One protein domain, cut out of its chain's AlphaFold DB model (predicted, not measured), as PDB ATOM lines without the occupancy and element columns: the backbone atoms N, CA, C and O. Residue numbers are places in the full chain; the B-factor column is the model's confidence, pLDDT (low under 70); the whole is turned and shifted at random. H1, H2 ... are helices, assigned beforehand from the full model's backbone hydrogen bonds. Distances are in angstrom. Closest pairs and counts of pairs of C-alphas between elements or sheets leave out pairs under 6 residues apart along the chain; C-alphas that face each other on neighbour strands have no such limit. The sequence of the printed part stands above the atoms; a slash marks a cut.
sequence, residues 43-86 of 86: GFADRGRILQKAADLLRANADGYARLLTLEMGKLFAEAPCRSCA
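This is residues 43 to 86 of the 86 residues of the protein "Putative succinate-semialdehyde dehydrogenase" of Beijerinckia indica subsp. indica (strain ATCC 9039 / DSM 1715 / NCIMB 8712) (UniProt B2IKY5). Two helices meet end to end at a corner, a long one, H1, and a shorter one, H2, and the stretch after H2 folds back past it. Residues 43 to 54, of which 44 to 54 belong to H1, stick out from the rest as a free arm. The printed part has 44 residues with two named helices, H1 then H2, and no named strand, and its class is all helix. It is loose, with a radius of gyration of the C-alphas of 12.9 A, and spans 40 by 18 by 14 A, a rod in outline with the arm making much of its length.

H1 runs from Phe 44 to Ala 60, 24.3 A from first to last C-alpha. Its C-alpha 44 is at (-36.057, 29.029, -12.950) and its C-alpha 60 at (-44.400, 6.449, -15.886), a course mainly toward lower y. H2 runs from Ala 62 to Met 73, 16.0 A long, and ends with C-alpha 73 at (-39.119, -1.854, 3.266), a course mainly toward higher z. Residues 74 to 86 hold no named element.

H1 and H2 are joined by a tight link of one residue, Asn 61. They meet only through their link. Residues 43 to 54, of which 44 to 54 belong to H1, stand free. In H1 and H2 every O i to N i+4 pair is within hydrogen-bond range.

The two C-alphas farthest apart, those of Gly 43 and Gly 74, are 39.9 A apart. Without the free stretch, the body of 32 residues spans 25 by 15 by 10 A. The printed part has no cut and ends at Ala 86, the chain's last residue. The mean pLDDT of the printed part is 82.7, and residues 80 to 86 are under 70.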
ATOM      1  N   GLY A  43     -31.692  29.200 -15.257       96.00
ATOM      2  CA  GLY A  43     -32.910  29.954 -14.954       96.00
ATOM      3  C   GLY A  43     -34.004  29.098 -14.308       96.00
ATOM      4  O   GLY A  43     -34.035  27.875 -14.453       96.00
ATOM      5  N   PHE A  44     -34.948  29.736 -13.608       94.19
ATOM      6  CA  PHE A  44     -36.057  29.029 -12.950       94.19
ATOM      7  C   PHE A  44     -36.899  28.194 -13.924       94.19
ATOM      8  O   PHE A  44     -37.279  27.074 -13.587       94.19
ATOM      9  N   ALA A  45     -37.144  28.693 -15.140       95.88
ATOM     10  CA  ALA A  45     -37.912  27.975 -16.157       95.88
ATOM     11  C   ALA A  45     -37.225  26.666 -16.596       95.88
ATOM     12  O   ALA A  45     -37.881  25.631 -16.719       95.88
ATOM     13  N   ASP A  46     -35.900  26.684 -16.773       94.94
ATOM     14  CA  ASP A  46     -35.121  25.491 -17.120       94.94
ATOM     15  C   ASP A  46     -35.146  24.456 -15.995       94.94
ATOM     16  O   ASP A  46     -35.385  23.270 -16.243       94.94
ATOM     17  N   ARG A  47     -34.962  24.905 -14.746       95.50
ATOM     18  CA  ARG A  47     -35.062  24.035 -13.564       95.50
ATOM     19  C   ARG A  47     -36.454  23.416 -13.459       95.50
ATOM     20  O   ARG A  47     -36.568  22.216 -13.221       95.50
ATOM     21  N   GLY A  48     -37.498  24.210 -13.702       95.75
ATOM     22  CA  GLY A  48     -38.884  23.750 -13.733       95.75
ATOM     23  C   GLY A  48     -39.112  22.660 -14.779       95.75
ATOM     24  O   GLY A  48     -39.689  21.624 -14.460       95.75
ATOM     25  N   ARG A  49     -38.585  22.829 -15.999       96.31
ATOM     26  CA  ARG A  49     -38.673  21.806 -17.056       96.31
ATOM     27  C   ARG A  49     -38.001  20.496 -16.647       96.31
ATOM     28  O   ARG A  49     -38.536  19.424 -16.913       96.31
ATOM     29  N   ILE A  50     -36.836  20.579 -16.008       95.75
ATOM     30  CA  ILE A  50     -36.098  19.402 -15.537       95.75
ATOM     31  C   ILE A  50     -36.886  18.673 -14.442       95.75
ATOM     32  O   ILE A  50     -37.023  17.454 -14.510       95.75
ATOM     33  N   LEU A  51     -37.463  19.409 -13.487       94.69
ATOM     34  CA  LEU A  51     -38.313  18.834 -12.440       94.69
ATOM     35  C   LEU A  51     -39.586  18.194 -13.002       94.69
ATOM     36  O   LEU A  51     -39.942  17.100 -12.574       94.69
ATOM     37  N   GLN A  52     -40.240  18.823 -13.982       95.75
ATOM     38  CA  GLN A  52     -41.422  18.236 -14.621       95.75
ATOM     39  C   GLN A  52     -41.080  16.940 -15.350       95.75
ATOM     40  O   GLN A  52     -41.731  15.924 -15.132       95.75
ATOM     41  N   LYS A  53     -39.977  16.920 -16.105       95.94
ATOM     42  CA  LYS A  53     -39.512  15.687 -16.748       95.94
ATOM     43  C   LYS A  53     -39.208  14.582 -15.730       95.94
ATOM     44  O   LYS A  53     -39.503  13.418 -15.989       95.94
ATOM     45  N   ALA A  54     -38.626  14.923 -14.580       93.12
ATOM     46  CA  ALA A  54     -38.410  13.961 -13.503       93.12
ATOM     47  C   ALA A  54     -39.740  13.426 -12.945       93.12
ATOM     48  O   ALA A  54     -39.881  12.218 -12.774       93.12
ATOM     49  N   ALA A  55     -40.733  14.294 -12.728       91.69
ATOM     50  CA  ALA A  55     -42.067  13.891 -12.290       91.69
ATOM     51  C   ALA A  55     -42.747  12.948 -13.298       91.69
ATOM     52  O   ALA A  55     -43.311  11.931 -12.899       91.69
ATOM     53  N   ASP A  56     -42.641  13.232 -14.595       93.12
ATOM     54  CA  ASP A  56     -43.206  12.383 -15.648       93.12
ATOM     55  C   ASP A  56     -42.562  10.993 -15.667       93.12
ATOM     56  O   ASP A  56     -43.266   9.985 -15.732       93.12
ATOM     57  N   LEU A  57     -41.234  10.916 -15.530       92.69
ATOM     58  CA  LEU A  57     -40.512   9.641 -15.446       92.69
ATOM     59  C   LEU A  57     -40.885   8.840 -14.194       92.69
ATOM     60  O   LEU A  57     -41.022   7.616 -14.271       92.69
ATOM     61  N   LEU A  58     -41.068   9.521 -13.060       88.38
ATOM     62  CA  LEU A  58     -41.507   8.894 -11.813       88.38
ATOM     63  C   LEU A  58     -42.920   8.323 -11.943       88.38
ATOM     64  O   LEU A  58     -43.155   7.188 -11.533       88.38
ATOM     65  N   ARG A  59     -43.846   9.067 -12.560       88.44
ATOM     66  CA  ARG A  59     -45.217   8.599 -12.816       88.44
ATOM     67  C   ARG A  59     -45.247   7.432 -13.797       88.44
ATOM     68  O   ARG A  59     -45.939   6.452 -13.542       88.44
ATOM     69  N   ALA A  60     -44.468   7.505 -14.876       89.75
ATOM     70  CA  ALA A  60     -44.400   6.449 -15.886       89.75
ATOM     71  C   ALA A  60     -43.881   5.114 -15.324       89.75
ATOM     72  O   ALA A  60     -44.289   4.056 -15.793       89.75
ATOM     73  N   ASN A  61     -43.016   5.152 -14.305       88.81
ATOM     74  CA  ASN A  61     -42.406   3.964 -13.699       88.81
ATOM     75  C   ASN A  61     -42.908   3.680 -12.272       88.81
ATOM     76  O   ASN A  61     -42.261   2.944 -11.523       88.81
ATOM     77  N   ALA A  62     -44.056   4.245 -11.885       85.94
ATOM     78  CA  ALA A  62     -44.566   4.188 -10.515       85.94
ATOM     79  C   ALA A  62     -44.684   2.754  -9.970       85.94
ATOM     80  O   ALA A  62     -44.299   2.501  -8.831       85.94
ATOM     81  N   ASP A  63     -45.144   1.804 -10.790       85.38
ATOM     82  CA  ASP A  63     -45.285   0.401 -10.383       85.38
ATOM     83  C   ASP A  63     -43.929  -0.282 -10.146       85.38
ATOM     84  O   ASP A  63     -43.797  -1.109  -9.243       85.38
ATOM     85  N   GLY A  64     -42.898   0.074 -10.919       86.62
ATOM     86  CA  GLY A  64     -41.540  -0.437 -10.721       86.62
ATOM     87  C   GLY A  64     -40.952   0.036  -9.392       86.62
ATOM     88  O   GLY A  64     -40.460  -0.771  -8.603       86.62
ATOM     89  N   TYR A  65     -41.083   1.331  -9.100       86.38
ATOM     90  CA  TYR A  65     -40.646   1.898  -7.823       86.38
ATOM     91  C   TYR A  65     -41.455   1.359  -6.641       86.38
ATOM     92  O   TYR A  65     -40.888   1.075  -5.589       86.38
ATOM     93  N   ALA A  66     -42.759   1.149  -6.816       84.38
ATOM     94  CA  ALA A  66     -43.609   0.550  -5.798       84.38
ATOM     95  C   ALA A  66     -43.159  -0.874  -5.427       84.38
ATOM     96  O   ALA A  66     -43.098  -1.200  -4.245       84.38
ATOM     97  N   ARG A  67     -42.768  -1.701  -6.410       86.19
ATOM     98  CA  ARG A  67     -42.202  -3.038  -6.146       86.19
ATOM     99  C   ARG A  67     -40.905  -2.963  -5.352       86.19
ATOM    100  O   ARG A  67     -40.730  -3.756  -4.433       86.19
ATOM    101  N   LEU A  68     -40.025  -2.019  -5.687       86.25
ATOM    102  CA  LEU A  68     -38.764  -1.832  -4.974       86.25
ATOM    103  C   LEU A  68     -39.015  -1.429  -3.513       86.25
ATOM    104  O   LEU A  68     -38.485  -2.059  -2.606       86.25
ATOM    105  N   LEU A  69     -39.915  -0.473  -3.269       84.44
ATOM    106  CA  LEU A  69     -40.301  -0.062  -1.913       84.44
ATOM    107  C   LEU A  69     -40.912  -1.209  -1.094       84.44
ATOM    108  O   LEU A  69     -40.626  -1.334   0.096       84.44
ATOM    109  N   THR A  70     -41.737  -2.057  -1.714       84.94
ATOM    110  CA  THR A  70     -42.269  -3.262  -1.060       84.94
ATOM    111  C   THR A  70     -41.165  -4.264  -0.740       84.94
ATOM    112  O   THR A  70     -41.167  -4.832   0.348       84.94
ATOM    113  N   LEU A  71     -40.223  -4.475  -1.658       84.50
ATOM    114  CA  LEU A  71     -39.140  -5.439  -1.488       84.50
ATOM    115  C   LEU A  71     -38.161  -5.023  -0.386       84.50
ATOM    116  O   LEU A  71     -37.773  -5.856   0.427       84.50
ATOM    117  N   GLU A  72     -37.766  -3.751  -0.362       82.31
ATOM    118  CA  GLU A  72     -36.761  -3.267   0.585       82.31
ATOM    119  C   GLU A  72     -37.361  -2.995   1.968       82.31
ATOM    120  O   GLU A  72     -36.753  -3.320   2.981       82.31
ATOM    121  N   MET A  73     -38.557  -2.403   2.024       80.44
ATOM    122  CA  MET A  73     -39.119  -1.854   3.266       80.44
ATOM    123  C   MET A  73     -40.407  -2.554   3.716       80.44
ATOM    124  O   MET A  73     -40.955  -2.215   4.761       80.44
ATOM    125  N   GLY A  74     -40.929  -3.513   2.943       77.81
ATOM    126  CA  GLY A  74     -42.128  -4.282   3.301       77.81
ATOM    127  C   GLY A  74     -43.448  -3.521   3.163       77.81
ATOM    128  O   GLY A  74     -44.489  -4.020   3.589       77.81
ATOM    129  N   LYS A  75     -43.440  -2.316   2.575       77.38
ATOM    130  CA  LYS A  75     -44.658  -1.514   2.388       77.38
ATOM    131  C   LYS A  75     -45.642  -2.240   1.472       77.38
ATOM    132  O   LYS A  75     -45.237  -2.779   0.441       77.38
ATOM    133  N   LEU A  76     -46.937  -2.210   1.792       79.38
ATOM    134  CA  LEU A  76     -47.956  -2.790   0.917       79.38
ATOM    135  C   LEU A  76     -47.886  -2.143  -0.468       79.38
ATOM    136  O   LEU A  76     -47.865  -0.919  -0.590       79.38
ATOM    137  N   PHE A  77     -47.894  -2.961  -1.524       76.19
ATOM    138  CA  PHE A  77     -47.798  -2.469  -2.901       76.19
ATOM    139  C   PHE A  77     -48.903  -1.460  -3.241       76.19
ATOM    140  O   PHE A  77     -48.676  -0.539  -4.011       76.19
ATOM    141  N   ALA A  78     -50.086  -1.588  -2.636       75.19
ATOM    142  CA  ALA A  78     -51.178  -0.632  -2.811       75.19
ATOM    143  C   ALA A  78     -50.867   0.764  -2.228       75.19
ATOM    144  O   ALA A  78     -51.361   1.763  -2.744       75.19
ATOM    145  N   GLU A  79     -50.025   0.841  -1.196       73.56
ATOM    146  CA  GLU A  79     -49.625   2.082  -0.515       73.56
ATOM    147  C   GLU A  79     -48.274   2.623  -1.012       73.56
ATOM    148  O   GLU A  79     -47.889   3.754  -0.704       73.56
ATOM    149  N   ALA A  80     -47.507   1.804  -1.729       69.44
ATOM    150  CA  ALA A  80     -46.183   2.137  -2.233       69.44
ATOM    151  C   ALA A  80     -46.172   3.219  -3.334       69.44
ATOM    152  O   ALA A  80     -45.360   4.142  -3.218       69.44
ATOM    153  N   PRO A  81     -47.048   3.200  -4.359       63.81
ATOM    154  CA  PRO A  81     -47.111   4.290  -5.316       63.81
ATOM    155  C   PRO A  81     -47.731   5.516  -4.640       63.81
ATOM    156  O   PRO A  81     -48.879   5.490  -4.192       63.81
ATOM    157  N   CYS A  82     -46.983   6.620  -4.598       58.38
ATOM    158  CA  CYS A  82     -47.512   7.914  -4.181       58.38
ATOM    159  C   CYS A  82     -48.462   8.443  -5.267       58.38
ATOM    160  O   CYS A  82     -48.074   9.201  -6.154       58.38
ATOM    161  N   ARG A  83     -49.720   7.992  -5.228       56.97
ATOM    162  CA  ARG A  83     -50.779   8.440  -6.148       56.97
ATOM    163  C   ARG A  83     -51.323   9.830  -5.790       56.97
ATOM    164  O   ARG A  83     -52.063  10.396  -6.582       56.97
ATOM    165  N   SER A  84     -50.952  10.388  -4.632       46.75
ATOM    166  CA  SER A  84     -51.457  11.677  -4.135       46.75
ATOM    167  C   SER A  84     -50.787  12.910  -4.752       46.75
ATOM    168  O   SER A  84     -51.197  14.021  -4.441       46.75
ATOM    169  N   CYS A  85     -49.763  12.742  -5.596       45.97
ATOM    170  CA  CYS A  85     -49.090  13.844  -6.303       45.97
ATOM    171  C   CYS A  85     -49.592  14.034  -7.753       45.97
ATOM    172  O   CYS A  85     -48.838  14.516  -8.610       45.97
ATOM    173  N   ALA A  86     -50.819  13.587  -8.037       41.78
ATOM    174  CA  ALA A  86     -51.510  13.864  -9.295       41.78
ATOM    175  C   ALA A  86     -52.095  15.280  -9.284       41.78
ATOM    176  O   ALA A  86     -52.753  15.629  -8.280       41.78
TER     177      ALA A  86